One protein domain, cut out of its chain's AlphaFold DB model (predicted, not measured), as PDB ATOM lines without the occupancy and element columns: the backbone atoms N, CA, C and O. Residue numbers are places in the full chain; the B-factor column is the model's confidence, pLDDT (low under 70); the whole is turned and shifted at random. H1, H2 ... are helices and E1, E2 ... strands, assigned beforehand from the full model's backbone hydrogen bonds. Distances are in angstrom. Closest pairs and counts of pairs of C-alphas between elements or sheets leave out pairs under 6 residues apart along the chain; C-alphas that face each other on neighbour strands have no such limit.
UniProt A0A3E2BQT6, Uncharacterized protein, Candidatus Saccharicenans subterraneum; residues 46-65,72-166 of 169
ATOM      1  N   LYS A  46     -35.575 -11.434 -26.697       90.56
ATOM      2  CA  LYS A  46     -36.919 -11.533 -27.292       90.56
ATOM      3  C   LYS A  46     -37.994 -11.447 -26.219       90.56
ATOM      4  O   LYS A  46     -37.911 -12.204 -25.253       90.56
ATOM      5  N   PRO A  47     -39.015 -10.588 -26.361       93.25
ATOM      6  CA  PRO A  47     -40.183 -10.662 -25.497       93.25
ATOM      7  C   PRO A  47     -40.830 -12.047 -25.580       93.25
ATOM      8  O   PRO A  47     -40.971 -12.604 -26.670       93.25
ATOM      9  N   LEU A  48     -41.205 -12.616 -24.435       93.88
ATOM     10  CA  LEU A  48     -41.803 -13.947 -24.376       93.88
ATOM     11  C   LEU A  48     -43.317 -13.837 -24.215       93.88
ATOM     12  O   LEU A  48     -43.814 -13.598 -23.115       93.88
ATOM     13  N   SER A  49     -44.042 -14.021 -25.315       95.69
ATOM     14  CA  SER A  49     -45.506 -13.989 -25.345       95.69
ATOM     15  C   SER A  49     -46.139 -15.313 -24.906       95.69
ATOM     16  O   SER A  49     -45.570 -16.376 -25.143       95.69
ATOM     17  N   GLY A  50     -47.323 -15.256 -24.284       96.25
ATOM     18  CA  GLY A  50     -48.113 -16.434 -23.918       96.25
ATOM     19  C   GLY A  50     -47.546 -17.259 -22.759       96.25
ATOM     20  O   GLY A  50     -48.067 -18.335 -22.469       96.25
ATOM     21  N   ALA A  51     -46.495 -16.781 -22.093       96.50
ATOM     22  CA  ALA A  51     -45.954 -17.424 -20.906       96.50
ATOM     23  C   ALA A  51     -46.867 -17.170 -19.707       96.50
ATOM     24  O   ALA A  51     -47.389 -16.072 -19.523       96.50
ATOM     25  N   GLU A  52     -47.034 -18.184 -18.870       96.81
ATOM     26  CA  GLU A  52     -47.840 -18.113 -17.663       96.81
ATOM     27  C   GLU A  52     -46.946 -17.902 -16.437       96.81
ATOM     28  O   GLU A  52     -45.984 -18.638 -16.211       96.81
ATOM     29  N   ILE A  53     -47.279 -16.906 -15.617       96.06
ATOM     30  CA  ILE A  53     -46.647 -16.697 -14.315       96.06
ATOM     31  C   ILE A  53     -47.424 -17.517 -13.287       96.06
ATOM     32  O   ILE A  53     -48.539 -17.158 -12.912       96.06
ATOM     33  N   ILE A  54     -46.836 -18.628 -12.846       94.19
ATOM     34  CA  ILE A  54     -47.514 -19.587 -11.957       94.19
ATOM     35  C   ILE A  54     -47.267 -19.302 -10.476       94.19
ATOM     36  O   ILE A  54     -48.037 -19.739  -9.627       94.19
ATOM     37  N   LYS A  55     -46.192 -18.574 -10.157       93.62
ATOM     38  CA  LYS A  55     -45.856 -18.179  -8.788       93.62
ATOM     39  C   LYS A  55     -45.039 -16.898  -8.790       93.62
ATOM     40  O   LYS A  55     -44.152 -16.726  -9.623       93.62
ATOM     41  N   ALA A  56     -45.308 -16.028  -7.825       93.88
ATOM     42  CA  ALA A  56     -44.526 -14.830  -7.566       93.88
ATOM     43  C   ALA A  56     -44.153 -14.789  -6.085       93.88
ATOM     44  O   ALA A  56     -44.989 -15.013  -5.214       93.88
ATOM     45  N   THR A  57     -42.886 -14.532  -5.795       92.94
ATOM     46  CA  THR A  57     -42.337 -14.540  -4.439       92.94
ATOM     47  C   THR A  57     -41.610 -13.233  -4.193       92.94
ATOM     48  O   THR A  57     -40.750 -12.850  -4.983       92.94
ATOM     49  N   VAL A  58     -41.933 -12.572  -3.088       90.62
ATOM     50  CA  VAL A  58     -41.250 -11.366  -2.627       90.62
ATOM     51  C   VAL A  58     -40.219 -11.744  -1.575       90.62
ATOM     52  O   VAL A  58     -40.529 -12.426  -0.597       90.62
ATOM     53  N   ILE A  59     -38.995 -11.266  -1.778       89.12
ATOM     54  CA  ILE A  59     -37.872 -11.405  -0.856       89.12
ATOM     55  C   ILE A  59     -37.402  -9.986  -0.508       89.12
ATOM     56  O   ILE A  59     -36.767  -9.328  -1.338       89.12
ATOM     57  N   PRO A  60     -37.736  -9.460   0.683       82.25
ATOM     58  CA  PRO A  60     -37.271  -8.145   1.112       82.25
ATOM     59  C   PRO A  60     -35.740  -8.076   1.120       82.25
ATOM     60  O   PRO A  60     -35.075  -8.962   1.659       82.25
ATOM     61  N   VAL A  61     -35.167  -7.018   0.541       75.62
ATOM     62  CA  VAL A  61     -33.714  -6.807   0.568       75.62
ATOM     63  C   VAL A  61     -33.388  -6.004   1.822       75.62
ATOM     64  O   VAL A  61     -33.772  -4.842   1.930       75.62
ATOM     65  N   ASN A  62     -32.701  -6.616   2.789       62.97
ATOM     66  CA  ASN A  62     -32.269  -5.911   3.994       62.97
ATOM     67  C   ASN A  62     -31.015  -5.068   3.684       62.97
ATOM     68  O   ASN A  62     -29.981  -5.646   3.347       62.97
ATOM     69  N   PRO A  63     -31.056  -3.729   3.813       54.12
ATOM     70  CA  PRO A  63     -29.889  -2.886   3.553       54.12
ATOM     71  C   PRO A  63     -28.750  -3.068   4.574       54.12
ATOM     72  O   PRO A  63     -27.628  -2.660   4.291       54.12
ATOM     73  N   ASN A  64     -29.003  -3.695   5.732       53.03
ATOM     74  CA  ASN A  64     -28.037  -3.801   6.835       53.03
ATOM     75  C   ASN A  64     -27.367  -5.180   6.982       53.03
ATOM     76  O   ASN A  64     -26.535  -5.355   7.872       53.03
ATOM     77  N   SER A  65     -27.694  -6.178   6.156       49.88
ATOM     78  CA  SER A  65     -27.052  -7.497   6.249       49.88
ATOM     79  C   SER A  65     -25.784  -7.550   5.396       49.88
ATOM     80  O   SER A  65     -25.800  -8.053   4.276       49.88
ATOM     81  N   GLU A  72     -34.914 -16.178   5.556       49.91
ATOM     82  CA  GLU A  72     -36.068 -17.006   5.155       49.91
ATOM     83  C   GLU A  72     -37.360 -16.602   5.882       49.91
ATOM     84  O   GLU A  72     -38.456 -16.744   5.351       49.91
ATOM     85  N   LYS A  73     -37.235 -15.996   7.069       53.19
ATOM     86  CA  LYS A  73     -38.341 -15.488   7.891       53.19
ATOM     87  C   LYS A  73     -39.142 -14.327   7.289       53.19
ATOM     88  O   LYS A  73     -40.178 -13.983   7.847       53.19
ATOM     89  N   THR A  74     -38.691 -13.703   6.201       64.50
ATOM     90  CA  THR A  74     -39.369 -12.525   5.610       64.50
ATOM     91  C   THR A  74     -39.810 -12.709   4.161       64.50
ATOM     92  O   THR A  74     -40.448 -11.820   3.599       64.50
ATOM     93  N   GLN A  75     -39.521 -13.868   3.566       81.50
ATOM     94  CA  GLN A  75     -40.006 -14.224   2.240       81.50
ATOM     95  C   GLN A  75     -41.504 -14.529   2.290       81.50
ATOM     96  O   GLN A  75     -41.979 -15.225   3.189       81.50
ATOM     97  N   PHE A  76     -42.255 -14.050   1.301       86.12
ATOM     98  CA  PHE A  76     -43.655 -14.429   1.153       86.12
ATOM     99  C   PHE A  76     -44.041 -14.651  -0.305       86.12
ATOM    100  O   PHE A  76     -43.571 -13.975  -1.220       86.12
ATOM    101  N   GLU A  77     -44.925 -15.618  -0.510       88.25
ATOM    102  CA  GLU A  77     -45.560 -15.862  -1.797       88.25
ATOM    103  C   GLU A  77     -46.701 -14.866  -2.000       88.25
ATOM    104  O   GLU A  77     -47.554 -14.690  -1.126       88.25
ATOM    105  N   VAL A  78     -46.700 -14.193  -3.146       87.81
ATOM    106  CA  VAL A  78     -47.758 -13.269  -3.543       87.81
ATOM    107  C   VAL A  78     -48.981 -14.091  -3.916       87.81
ATOM    108  O   VAL A  78     -48.920 -14.951  -4.796       87.81
ATOM    109  N   LYS A  79     -50.111 -13.816  -3.266       85.00
ATOM    110  CA  LYS A  79     -51.383 -14.440  -3.632       85.00
ATOM    111  C   LYS A  79     -51.860 -13.855  -4.959       85.00
ATOM    112  O   LYS A  79     -52.414 -12.758  -4.999       85.00
ATOM    113  N   LEU A  80     -51.642 -14.591  -6.045       81.94
ATOM    114  CA  LEU A  80     -52.130 -14.216  -7.367       81.94
ATOM    115  C   LEU A  80     -53.661 -14.344  -7.393       81.94
ATOM    116  O   LEU A  80     -54.200 -15.426  -7.171       81.94
ATOM    117  N   LYS A  81     -54.370 -13.239  -7.648       75.69
ATOM    118  CA  LYS A  81     -55.846 -13.223  -7.720       75.69
ATOM    119  C   LYS A  81     -56.386 -13.958  -8.953       75.69
ATOM    120  O   LYS A  81     -57.536 -14.386  -8.961       75.69
ATOM    121  N   SER A  82     -55.575 -14.080  -9.999       83.19
ATOM    122  CA  SER A  82     -55.952 -14.677 -11.278       83.19
ATOM    123  C   SER A  82     -54.739 -15.274 -11.982       83.19
ATOM    124  O   SER A  82     -53.593 -14.983 -11.639       83.19
ATOM    125  N   ARG A  83     -55.002 -16.072 -13.019       90.25
ATOM    126  CA  ARG A  83     -53.984 -16.528 -13.967       90.25
ATOM    127  C   ARG A  83     -53.358 -15.322 -14.674       90.25
ATOM    128  O   ARG A  83     -54.089 -14.471 -15.179       90.25
ATOM    129  N   ILE A  84     -52.030 -15.250 -14.713       94.56
ATOM    130  CA  ILE A  84     -51.282 -14.159 -15.352       94.56
ATOM    131  C   ILE A  84     -50.565 -14.727 -16.570       94.56
ATOM    132  O   ILE A  84     -49.721 -15.608 -16.433       94.56
ATOM    133  N   ILE A  85     -50.911 -14.221 -17.753       96.31
ATOM    134  CA  ILE A  85     -50.331 -14.636 -19.033       96.31
ATOM    135  C   ILE A  85     -49.731 -13.404 -19.708       96.31
ATOM    136  O   ILE A  85     -50.368 -12.350 -19.740       96.31
ATOM    137  N   THR A  86     -48.514 -13.525 -20.232       96.81
ATOM    138  CA  THR A  86     -47.837 -12.428 -20.926       96.81
ATOM    139  C   THR A  86     -48.488 -12.124 -22.276       96.81
ATOM    140  O   THR A  86     -48.875 -13.027 -23.023       96.81
ATOM    141  N   ASN A  87     -48.607 -10.838 -22.615       96.38
ATOM    142  CA  ASN A  87     -49.199 -10.395 -23.880       96.38
ATOM    143  C   ASN A  87     -48.241 -10.598 -25.077       96.38
ATOM    144  O   ASN A  87     -47.175 -11.204 -24.957       96.38
ATOM    145  N   SER A  88     -48.600 -10.096 -26.262       95.31
ATOM    146  CA  SER A  88     -47.768 -10.192 -27.477       95.31
ATOM    147  C   SER A  88     -46.395  -9.518 -27.352       95.31
ATOM    148  O   SER A  88     -45.472  -9.875 -28.073       95.31
ATOM    149  N   GLN A  89     -46.257  -8.557 -26.438       95.12
ATOM    150  CA  GLN A  89     -45.021  -7.836 -26.132       95.12
ATOM    151  C   GLN A  89     -44.308  -8.407 -24.895       95.12
ATOM    152  O   GLN A  89     -43.412  -7.769 -24.352       95.12
ATOM    153  N   GLY A  90     -44.710  -9.590 -24.416       95.06
ATOM    154  CA  GLY A  90     -44.161 -10.206 -23.207       95.06
ATOM    155  C   GLY A  90     -44.562  -9.501 -21.908       95.06
ATOM    156  O   GLY A  90     -44.018  -9.812 -20.851       95.06
ATOM    157  N   GLU A  91     -45.493  -8.550 -21.954       96.19
ATOM    158  CA  GLU A  91     -45.861  -7.729 -20.801       96.19
ATOM    159  C   GLU A  91     -46.941  -8.387 -19.953       96.19
ATOM    160  O   GLU A  91     -47.819  -9.092 -20.454       96.19
ATOM    161  N   PHE A  92     -46.893  -8.106 -18.657       95.19
ATOM    162  CA  PHE A  92     -47.859  -8.569 -17.673       95.19
ATOM    163  C   PHE A  92     -47.864  -7.640 -16.457       95.19
ATOM    164  O   PHE A  92     -46.979  -6.801 -16.274       95.19
ATOM    165  N   VAL A  93     -48.883  -7.792 -15.611       94.62
ATOM    166  CA  VAL A  93     -49.049  -6.991 -14.397       94.62
ATOM    167  C   VAL A  93     -49.048  -7.903 -13.181       94.62
ATOM    168  O   VAL A  93     -49.788  -8.883 -13.141       94.62
ATOM    169  N   ILE A  94     -48.241  -7.550 -12.181       93.19
ATOM    170  CA  ILE A  94     -48.255  -8.164 -10.854       93.19
ATOM    171  C   ILE A  94     -48.768  -7.127  -9.863       93.19
ATOM    172  O   ILE A  94     -48.217  -6.034  -9.753       93.19
ATOM    173  N   GLU A  95     -49.822  -7.482  -9.138       93.38
ATOM    174  CA  GLU A  95     -50.347  -6.708  -8.018       93.38
ATOM    175  C   GLU A  95     -50.091  -7.494  -6.733       93.38
ATOM    176  O   GLU A  95     -50.557  -8.627  -6.592       93.38
ATOM    177  N   ILE A  96     -49.324  -6.909  -5.817       91.31
ATOM    178  CA  ILE A  96     -49.105  -7.469  -4.485       91.31
ATOM    179  C   ILE A  96     -50.280  -7.016  -3.608       91.31
ATOM    180  O   ILE A  96     -50.453  -5.810  -3.447       91.31
ATOM    181  N   PRO A  97     -51.078  -7.932  -3.029       91.25
ATOM    182  CA  PRO A  97     -52.180  -7.566  -2.141       91.25
ATOM    183  C   PRO A  97     -51.728  -6.664  -0.986       91.25
ATOM    184  O   PRO A  97     -50.662  -6.895  -0.415       91.25
ATOM    185  N   ASP A  98     -52.542  -5.674  -0.614       90.75
ATOM    186  CA  ASP A  98     -52.174  -4.642   0.371       90.75
ATOM    187  C   ASP A  98     -51.721  -5.226   1.722       90.75
ATOM    188  O   ASP A  98     -50.749  -4.758   2.320       90.75
ATOM    189  N   ASP A  99     -52.362  -6.303   2.188       89.62
ATOM    190  CA  ASP A  99     -52.013  -7.005   3.431       89.62
ATOM    191  C   ASP A  99     -50.618  -7.658   3.388       89.62
ATOM    192  O   ASP A  99     -49.977  -7.856   4.427       89.62
ATOM    193  N   GLN A 100     -50.137  -7.997   2.190       89.62
ATOM    194  CA  GLN A 100     -48.793  -8.512   1.950       89.62
ATOM    195  C   GLN A 100     -47.808  -7.376   1.649       89.62
ATOM    196  O   GLN A 100     -46.696  -7.373   2.173       89.62
ATOM    197  N   PHE A 101     -48.221  -6.380   0.864       89.69
ATOM    198  CA  PHE A 101     -47.395  -5.240   0.471       89.69
ATOM    199  C   PHE A 101     -46.967  -4.388   1.672       89.69
ATOM    200  O   PHE A 101     -45.816  -3.956   1.763       89.69
ATOM    201  N   ASN A 102     -47.853  -4.227   2.657       89.19
ATOM    202  CA  ASN A 102     -47.564  -3.503   3.895       89.19
ATOM    203  C   ASN A 102     -46.509  -4.184   4.784       89.19
ATOM    204  O   ASN A 102     -45.950  -3.531   5.661       89.19
ATOM    205  N   ARG A 103     -46.181  -5.461   4.540       86.75
ATOM    206  CA  ARG A 103     -45.106  -6.182   5.252       86.75
ATOM    207  C   ARG A 103     -43.713  -5.796   4.763       86.75
ATOM    208  O   ARG A 103     -42.728  -6.047   5.453       86.75
ATOM    209  N   ILE A 104     -43.619  -5.214   3.569       86.19
ATOM    210  CA  ILE A 104     -42.365  -4.705   3.020       86.19
ATOM    211  C   ILE A 104     -42.053  -3.382   3.740       86.19
ATOM    212  O   ILE A 104     -42.940  -2.530   3.811       86.19
ATOM    213  N   PRO A 105     -40.838  -3.158   4.271       84.75
ATOM    214  CA  PRO A 105     -40.506  -1.895   4.930       84.75
ATOM    215  C   PRO A 105     -40.639  -0.683   3.993       84.75
ATOM    216  O   PRO A 105     -40.400  -0.779   2.788       84.75
ATOM    217  N   GLU A 106     -41.028   0.472   4.534       83.56
ATOM    218  CA  GLU A 106     -41.090   1.715   3.756       83.56
ATOM    219  C   GLU A 106     -39.715   2.130   3.223       83.56
ATOM    220  O   GLU A 106     -38.695   1.951   3.883       83.56
ATOM    221  N   GLY A 107     -39.687   2.638   1.986       80.12
ATOM    222  CA  GLY A 107     -38.447   3.009   1.295       80.12
ATOM    223  C   GLY A 107     -37.540   1.834   0.905       80.12
ATOM    224  O   GLY A 107     -36.489   2.063   0.308       80.12
ATOM    225  N   ALA A 108     -37.919   0.586   1.207       84.81
ATOM    226  CA  ALA A 108     -37.115  -0.582   0.877       84.81
ATOM    227  C   ALA A 108     -37.321  -1.056  -0.568       84.81
ATOM    228  O   ALA A 108     -38.407  -0.970  -1.153       84.81
ATOM    229  N   ALA A 109     -36.253  -1.636  -1.113       88.31
ATOM    230  CA  ALA A 109     -36.322  -2.474  -2.295       88.31
ATOM    231  C   ALA A 109     -36.550  -3.941  -1.901       88.31
ATOM    232  O   ALA A 109     -36.182  -4.382  -0.811       88.31
ATOM    233  N   PHE A 110     -37.115  -4.716  -2.815       89.81
ATOM    234  CA  PHE A 110     -37.298  -6.155  -2.666       89.81
ATOM    235  C   PHE A 110     -36.992  -6.868  -3.986       89.81
ATOM    236  O   PHE A 110     -37.082  -6.274  -5.060       89.81
ATOM    237  N   GLU A 111     -36.606  -8.137  -3.908       92.19
ATOM    238  CA  GLU A 111     -36.497  -9.016  -5.070       92.19
ATOM    239  C   GLU A 111     -37.841  -9.710  -5.297       92.19
ATOM    240  O   GLU A 111     -38.418 -10.302  -4.385       92.19
ATOM    241  N   LEU A 112     -38.339  -9.634  -6.526       93.19
ATOM    242  CA  LEU A 112     -39.465 -10.409  -7.014       93.19
ATOM    243  C   LEU A 112     -38.920 -11.590  -7.821       93.19
ATOM    244  O   LEU A 112     -38.325 -11.396  -8.881       93.19
ATOM    245  N   THR A 113     -39.132 -12.806  -7.321       94.31
ATOM    246  CA  THR A 113     -38.834 -14.057  -8.031       94.31
ATOM    247  C   THR A 113     -40.116 -14.613  -8.642       94.31
ATOM    248  O   THR A 113     -41.101 -14.835  -7.937       94.31
ATOM    249  N   LEU A 114     -40.101 -14.849  -9.949       95.12
ATOM    250  CA  LEU A 114     -41.224 -15.351 -10.730       95.12
ATOM    251  C   LEU A 114     -40.932 -16.768 -11.201       95.12
ATOM    252  O   LEU A 114     -39.886 -16.992 -11.799       95.12
ATOM    253  N   LYS A 115     -41.872 -17.688 -10.989       95.56
ATOM    254  CA  LYS A 115     -41.879 -19.012 -11.615       95.56
ATOM    255  C   LYS A 115     -42.686 -18.943 -12.903       95.56
ATOM    256  O   LYS A 115     -43.823 -18.462 -12.900       95.56
ATOM    257  N   ILE A 116     -42.098 -19.420 -13.987       95.81
ATOM    258  CA  ILE A 116     -42.580 -19.218 -15.348       95.81
ATOM    259  C   ILE A 116     -42.895 -20.570 -15.961       95.81
ATOM    260  O   ILE A 116     -42.051 -21.453 -16.026       95.81
ATOM    261  N   LYS A 117     -44.103 -20.709 -16.489       95.31
ATOM    262  CA  LYS A 117     -44.447 -21.785 -17.406       95.31
ATOM    263  C   LYS A 117     -44.416 -21.215 -18.829       95.31
ATOM    264  O   LYS A 117     -45.253 -20.369 -19.147       95.31
ATOM    265  N   PRO A 118     -43.463 -21.623 -19.681       94.12
ATOM    266  CA  PRO A 118     -43.394 -21.135 -21.056       94.12
ATOM    267  C   PRO A 118     -44.659 -21.485 -21.854       94.12
ATOM    268  O   PRO A 118     -45.362 -22.435 -21.490       94.12
ATOM    269  N   PRO A 119     -44.955 -20.750 -22.942       94.25
ATOM    270  CA  PRO A 119     -46.049 -21.105 -23.835       94.25
ATOM    271  C   PRO A 119     -45.833 -22.498 -24.434       94.25
ATOM    272  O   PRO A 119     -44.703 -22.971 -24.591       94.25
ATOM    273  N   GLU A 120     -46.933 -23.142 -24.806       91.31
ATOM    274  CA  GLU A 120     -46.887 -24.408 -25.527       91.31
ATOM    275  C   GLU A 120     -46.084 -24.252 -26.831       91.31
ATOM    276  O   GLU A 120     -46.234 -23.269 -27.555       91.31
ATOM    277  N   GLY A 121     -45.181 -25.198 -27.102       86.12
ATOM    278  CA  GLY A 121     -44.312 -25.152 -28.281       86.12
ATOM    279  C   GLY A 121     -43.093 -24.228 -28.171       86.12
ATOM    280  O   GLY A 121     -42.410 -24.018 -29.173       86.12
ATOM    281  N   HIS A 122     -42.772 -23.683 -26.990       89.56
ATOM    282  CA  HIS A 122     -41.520 -22.945 -26.795       89.56
ATOM    283  C   HIS A 122     -40.292 -23.819 -27.117       89.56
ATOM    284  O   HIS A 122     -40.105 -24.886 -26.540       89.56
ATOM    285  N   VAL A 123     -39.437 -23.349 -28.032       83.75
ATOM    286  CA  VAL A 123     -38.302 -24.118 -28.591       83.75
ATOM    287  C   VAL A 123     -37.003 -23.961 -27.769       83.75
ATOM    288  O   VAL A 123     -36.017 -24.662 -28.007       83.75
ATOM    289  N   GLY A 124     -36.975 -23.039 -26.800       84.50
ATOM    290  CA  GLY A 124     -35.802 -22.756 -25.971       84.50
ATOM    291  C   GLY A 124     -35.545 -23.805 -24.885       84.50
ATOM    292  O   GLY A 124     -36.470 -24.264 -24.220       84.50
ATOM    293  N   ILE A 125     -34.272 -24.159 -24.675       87.31
ATOM    294  CA  ILE A 125     -33.829 -25.015 -23.565       87.31
ATOM    295  C   ILE A 125     -33.389 -24.124 -22.408       87.31
ATOM    296  O   ILE A 125     -32.471 -23.322 -22.559       87.31
ATOM    297  N   TYR A 126     -33.996 -24.296 -21.239       87.88
ATOM    298  CA  TYR A 126     -33.689 -23.513 -20.045       87.88
ATOM    299  C   TYR A 126     -33.319 -24.412 -18.872       87.88
ATOM    300  O   TYR A 126     -33.936 -25.449 -18.638       87.88
ATOM    301  N   ALA A 127     -32.300 -24.000 -18.118       80.12
ATOM    302  CA  ALA A 127     -31.899 -24.694 -16.895       80.12
ATOM    303  C   ALA A 127     -32.807 -24.350 -15.705       80.12
ATOM    304  O   ALA A 127     -32.918 -25.130 -14.761       80.12
ATOM    305  N   ARG A 128     -33.421 -23.161 -15.733       88.19
ATOM    306  CA  ARG A 128     -34.316 -22.653 -14.693       88.19
ATOM    307  C   ARG A 128     -35.512 -21.980 -15.340       88.19
ATOM    308  O   ARG A 128     -35.375 -21.245 -16.309       88.19
ATOM    309  N   ASP A 129     -36.670 -22.219 -14.764       92.19
ATOM    310  CA  ASP A 129     -37.964 -21.645 -15.112       92.19
ATOM    311  C   ASP A 129     -38.291 -20.443 -14.214       92.19
ATOM    312  O   ASP A 129     -39.434 -20.217 -13.829       92.19
ATOM    313  N   GLU A 130     -37.261 -19.683 -13.836       93.62
ATOM    314  CA  GLU A 130     -37.373 -18.575 -12.897       93.62
ATOM    315  C   GLU A 130     -36.744 -17.307 -13.458       93.62
ATOM    316  O   GLU A 130     -35.657 -17.347 -14.034       93.62
ATOM    317  N   ALA A 131     -37.408 -16.175 -13.237       93.69
ATOM    318  CA  ALA A 131     -36.859 -14.855 -13.509       93.69
ATOM    319  C   ALA A 131     -36.929 -13.993 -12.252       93.69
ATOM    320  O   ALA A 131     -37.877 -14.075 -11.470       93.69
ATOM    321  N   LYS A 132     -35.916 -13.151 -12.064       93.06
ATOM    322  CA  LYS A 132     -35.777 -12.292 -10.890       93.06
ATOM    323  C   LYS A 132     -35.675 -10.840 -11.316       93.06
ATOM    324  O   LYS A 132     -34.992 -10.535 -12.289       93.06
ATOM    325  N   THR A 133     -36.326  -9.950 -10.576       92.69
ATOM    326  CA  THR A 133     -36.167  -8.499 -10.730       92.69
ATOM    327  C   THR A 133     -36.188  -7.821  -9.375       92.69
ATOM    328  O   THR A 133     -36.895  -8.248  -8.464       92.69
ATOM    329  N   LYS A 134     -35.442  -6.727  -9.242       92.31
ATOM    330  CA  LYS A 134     -35.489  -5.866  -8.063       92.31
ATOM    331  C   LYS A 134     -36.519  -4.761  -8.281       92.31
ATOM    332  O   LYS A 134     -36.532  -4.140  -9.340       92.31
ATOM    333  N   LEU A 135     -37.376  -4.523  -7.296       91.19
ATOM    334  CA  LEU A 135     -38.438  -3.516  -7.328       91.19
ATOM    335  C   LEU A 135     -38.380  -2.645  -6.073       91.19
ATOM    336  O   LEU A 135     -37.816  -3.047  -5.054       91.19
ATOM    337  N   ASN A 136     -38.947  -1.442  -6.147       90.00
ATOM    338  CA  ASN A 136     -39.005  -0.510  -5.023       90.00
ATOM    339  C   ASN A 136     -40.449  -0.382  -4.521       90.00
ATOM    340  O   ASN A 136     -41.370  -0.199  -5.320       90.00
ATOM    341  N   LYS A 137     -40.651  -0.433  -3.196       88.38
ATOM    342  CA  LYS A 137     -41.967  -0.224  -2.572       88.38
ATOM    343  C   LYS A 137     -42.573   1.150  -2.913       88.38
ATOM    344  O   LYS A 137     -43.787   1.280  -3.001       88.38
ATOM    345  N   GLN A 138     -41.756   2.173  -3.160       89.00
ATOM    346  CA  GLN A 138     -42.215   3.527  -3.513       89.00
ATOM    347  C   GLN A 138     -43.008   3.590  -4.830       89.00
ATOM    348  O   GLN A 138     -43.752   4.539  -5.037       89.00
ATOM    349  N   GLN A 139     -42.883   2.581  -5.700       89.00
ATOM    350  CA  GLN A 139     -43.628   2.485  -6.965       89.00
ATOM    351  C   GLN A 139     -45.074   1.978  -6.776       89.00
ATOM    352  O   GLN A 139     -45.824   1.854  -7.741       89.00
ATOM    353  N   GLY A 140     -45.479   1.686  -5.534       90.12
ATOM    354  CA  GLY A 140     -46.806   1.172  -5.206       90.12
ATOM    355  C   GLY A 140     -46.937  -0.348  -5.379       90.12
ATOM    356  O   GLY A 140     -45.985  -1.016  -5.773       90.12
ATOM    357  N   PRO A 141     -48.109  -0.926  -5.065       92.12
ATOM    358  CA  PRO A 141     -48.309  -2.381  -5.032       92.12
ATOM    359  C   PRO A 141     -48.434  -3.033  -6.418       92.12
ATOM    360  O   PRO A 141     -48.433  -4.261  -6.520       92.12
ATOM    361  N   LYS A 142     -48.568  -2.236  -7.486       93.50
ATOM    362  CA  LYS A 142     -48.877  -2.695  -8.844       93.50
ATOM    363  C   LYS A 142     -47.722  -2.411  -9.801       93.50
ATOM    364  O   LYS A 142     -47.410  -1.259 -10.089       93.50
ATOM    365  N   TYR A 143     -47.161  -3.473 -10.370       92.50
ATOM    366  CA  TYR A 143     -45.983  -3.426 -11.230       92.50
ATOM    367  C   TYR A 143     -46.309  -3.926 -12.634       92.50
ATOM    368  O   TYR A 143     -46.835  -5.026 -12.803       92.50
ATOM    369  N   THR A 144     -45.959  -3.126 -13.644       94.62
ATOM    370  CA  THR A 144     -45.980  -3.554 -15.050       94.62
ATOM    371  C   THR A 144     -44.592  -4.048 -15.425       94.62
ATOM    372  O   THR A 144     -43.610  -3.305 -15.331       94.62
ATOM    373  N   LEU A 145     -44.517  -5.312 -15.819       95.06
ATOM    374  CA  LEU A 145     -43.277  -6.033 -16.059       95.06
ATOM    375  C   LEU A 145     -43.268  -6.595 -17.478       95.06
ATOM    376  O   LEU A 145     -44.322  -6.833 -18.066       95.06
ATOM    377  N   VAL A 146     -42.073  -6.828 -18.011       95.81
ATOM    378  CA  VAL A 146     -41.876  -7.444 -19.324       95.81
ATOM    379  C   VAL A 146     -40.983  -8.661 -19.174       95.81
ATOM    380  O   VAL A 146     -39.885  -8.560 -18.624       95.81
ATOM    381  N   LEU A 147     -41.468  -9.813 -19.634       95.81
ATOM    382  CA  LEU A 147     -40.743 -11.073 -19.636       95.81
ATOM    383  C   LEU A 147     -40.024 -11.264 -20.969       95.81
ATOM    384  O   LEU A 147     -40.613 -11.124 -22.041       95.81
ATOM    385  N   PHE A 148     -38.762 -11.658 -20.887       94.12
ATOM    386  CA  PHE A 148     -37.909 -11.916 -22.033       94.12
ATOM    387  C   PHE A 148     -37.311 -13.313 -21.973       94.12
ATOM    388  O   PHE A 148     -36.961 -13.814 -20.904       94.12
ATOM    389  N   TRP A 149     -37.131 -13.887 -23.154       92.94
ATOM    390  CA  TRP A 149     -36.188 -14.956 -23.414       92.94
ATOM    391  C   TRP A 149     -34.874 -14.348 -23.897       92.94
ATOM    392  O   TRP A 149     -34.861 -13.572 -24.857       92.94
ATOM    393  N   ILE A 150     -33.773 -14.698 -23.242       90.31
ATOM    394  CA  ILE A 150     -32.431 -14.298 -23.663       90.31
ATOM    395  C   ILE A 150     -31.666 -15.556 -24.011       90.31
ATOM    396  O   ILE A 150     -31.407 -16.401 -23.154       90.31
ATOM    397  N   GLN A 151     -31.308 -15.672 -25.281       87.81
ATOM    398  CA  GLN A 151     -30.502 -16.779 -25.762       87.81
ATOM    399  C   GLN A 151     -29.051 -16.607 -25.288       87.81
ATOM    400  O   GLN A 151     -28.459 -15.548 -25.468       87.81
ATOM    401  N   GLU A 152     -28.470 -17.651 -24.702       85.00
ATOM    402  CA  GLU A 152     -27.104 -17.632 -24.147       85.00
ATOM    403  C   GLU A 152     -26.015 -17.654 -25.228       85.00
ATOM    404  O   GLU A 152     -24.853 -17.356 -24.964       85.00
ATOM    405  N   SER A 153     -26.358 -18.085 -26.442       79.50
ATOM    406  CA  SER A 153     -25.437 -18.159 -27.573       79.50
ATOM    407  C   SER A 153     -26.190 -18.248 -28.886       79.50
ATOM    408  O   SER A 153     -27.140 -19.008 -29.003       79.50
ATOM    409  N   THR A 154     -25.694 -17.586 -29.928       77.19
ATOM    410  CA  THR A 154     -26.230 -17.719 -31.294       77.19
ATOM    411  C   THR A 154     -26.089 -19.133 -31.876       77.19
ATOM    412  O   THR A 154     -26.708 -19.439 -32.890       77.19
ATOM    413  N   ARG A 155     -25.291 -20.010 -31.247       80.81
ATOM    414  CA  ARG A 155     -25.040 -21.390 -31.704       80.81
ATOM    415  C   ARG A 155     -25.951 -22.440 -31.071       80.81
ATOM    416  O   ARG A 155     -25.948 -23.581 -31.520       80.81
ATOM    417  N   THR A 156     -26.677 -22.102 -30.009       82.62
ATOM    418  CA  THR A 156     -27.506 -23.054 -29.257       82.62
ATOM    419  C   THR A 156     -28.872 -22.446 -28.988       82.62
ATOM    420  O   THR A 156     -28.994 -21.239 -28.844       82.62
ATOM    421  N   ASN A 157     -29.914 -23.260 -28.855       83.12
ATOM    422  CA  ASN A 157     -31.232 -22.798 -28.409       83.12
ATOM    423  C   ASN A 157     -31.329 -22.684 -26.876       83.12
ATOM    424  O   ASN A 157     -32.434 -22.674 -26.335       83.12
ATOM    425  N   LYS A 158     -30.193 -22.642 -26.167       88.88
ATOM    426  CA  LYS A 158     -30.178 -22.465 -24.716       88.88
ATOM    427  C   LYS A 158     -30.402 -21.005 -24.360       88.88
ATOM    428  O   LYS A 158     -29.928 -20.110 -25.060       88.88
ATOM    429  N   GLY A 159     -31.109 -20.770 -23.269       89.94
ATOM    430  CA  GLY A 159     -31.387 -19.424 -22.811       89.94
ATOM    431  C   GLY A 159     -31.932 -19.376 -21.399       89.94
ATOM    432  O   GLY A 159     -32.148 -20.395 -20.738       89.94
ATOM    433  N   THR A 160     -32.159 -18.147 -20.963       92.50
ATOM    434  CA  THR A 160     -32.684 -17.830 -19.645       92.50
ATOM    435  C   THR A 160     -33.867 -16.883 -19.752       92.50
ATOM    436  O   THR A 160     -34.000 -16.113 -20.710       92.50
ATOM    437  N   PHE A 161     -34.720 -16.922 -18.735       94.00
ATOM    438  CA  PHE A 161     -35.777 -15.944 -18.568       94.00
ATOM    439  C   PHE A 161     -35.247 -14.733 -17.804       94.00
ATOM    440  O   PHE A 161     -34.598 -14.866 -16.767       94.00
ATOM    441  N   ALA A 162     -35.569 -13.539 -18.287       92.94
ATOM    442  CA  ALA A 162     -35.344 -12.307 -17.544       92.94
ATOM    443  C   ALA A 162     -36.608 -11.470 -17.518       92.94
ATOM    444  O   ALA A 162     -37.396 -11.471 -18.461       92.94
ATOM    445  N   VAL A 163     -36.770 -10.716 -16.442       93.25
ATOM    446  CA  VAL A 163     -37.868  -9.774 -16.284       93.25
ATOM    447  C   VAL A 163     -37.297  -8.382 -16.051       93.25
ATOM    448  O   VAL A 163     -36.307  -8.227 -15.340       93.25
ATOM    449  N   SER A 164     -37.910  -7.370 -16.657       90.12
ATOM    450  CA  SER A 164     -37.624  -5.973 -16.331       90.12
ATOM    451  C   SER A 164     -38.903  -5.236 -15.975       90.12
ATOM    452  O   SER A 164     -39.982  -5.552 -16.484       90.12
ATOM    453  N   SER A 165     -38.787  -4.231 -15.116       84.62
ATOM    454  CA  SER A 165     -39.857  -3.265 -14.898       84.62
ATOM    455  C   SER A 165     -39.912  -2.280 -16.062       84.62
ATOM    456  O   SER A 165     -38.883  -1.867 -16.597       84.62
ATOM    457  N   LYS A 166     -41.123  -1.900 -16.481       74.75
ATOM    458  CA  LYS A 166     -41.284  -0.666 -17.254       74.75
ATOM    459  C   LYS A 166     -41.171   0.502 -16.281       74.75
ATOM    460  O   LYS A 166     -41.817   0.485 -15.232       74.75
TER     461      LYS A 166
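This is residues 46 to 65 and 72 to 166 of the 169 residues of an uncharacterized protein of Candidatus Saccharicenans subterraneum (UniProt A0A3E2BQT6). Two strongly twisted sheets of three strands each are partly face to face as a sandwich, curving into a flattened, barrel-like shape that is not fully closed: E4 and E6 come together along one side, while E1 and E2 stay a little farther from each other on the other side. The short helix H1 sits at one end, on neither sheet. The printed part has 115 residues with one named helix and six named strands, in the order E1 E2 H1 E3 E4 E5 E6; the sheets run E1 E3 E4 and E2 E5 E6, both antiparallel. The class is mostly strand, though under half of the residues are in named elements. The whole is compact, with a radius of gyration of the C-alphas of 14.7 A and spans of 44 by 32 by 24 A.

E1, residues 52 to 60, begins at C-alpha 52 (-47.840, -18.113, -17.663) and is 23.7 A long. E2 is residues 91 to 95, and H1 is residues 98 to 101, with C-alpha 98 at (-52.174, -4.642, 0.371). E3, residues 109 to 117, measures 25.8 A, and E4, residues 130 to 136, 19.8 A. E5, residues 142 to 151, is the longest strand at 28.7 A. E6, residues 159 to 165, measures 19.9 A and ends at C-alpha 165 (-39.857, -3.265, -14.898).

E1 and E3 are antiparallel at 158 degrees, with N 57 and O 113 2.8 A apart, within hydrogen-bond range. E3 and E4 form a hairpin, with N 112 and O 133 at 2.8 A. In the other sheet E2 and E5 are antiparallel at 139 degrees, with N 143 and O 94 at 2.8 A. E5 and E6 form a hairpin, with N 148 and O 162 at 2.8 A. Where the two sheets face each other, their parts are 8.1 A centre to centre and their strands stand at 48 degrees. The closest C-alphas of E4 and E6 are those of Ala 131 and Ala 162, 5.0 A apart. E1 and E2 are near each other, with 5 pairs of C-alphas within 10 A. Residues 84 to 85 pair antiparallel with residues 52 to 53 of E1. H1 is too short for an O i to N i+4 pair; its one O i to N i+3 pair is within hydrogen-bond range.

The C-alphas farthest apart, those of Asp 99 and Arg 155, are 46.6 A apart. Residues 66 to 71 are not printed, and C-alphas 65 and 72 are 13.1 A apart across this cut. The link E3 to E4, 12 residues, is long. The mean pLDDT of the printed part is 87.9; residues 62 to 65 and 72 to 74 are under 70.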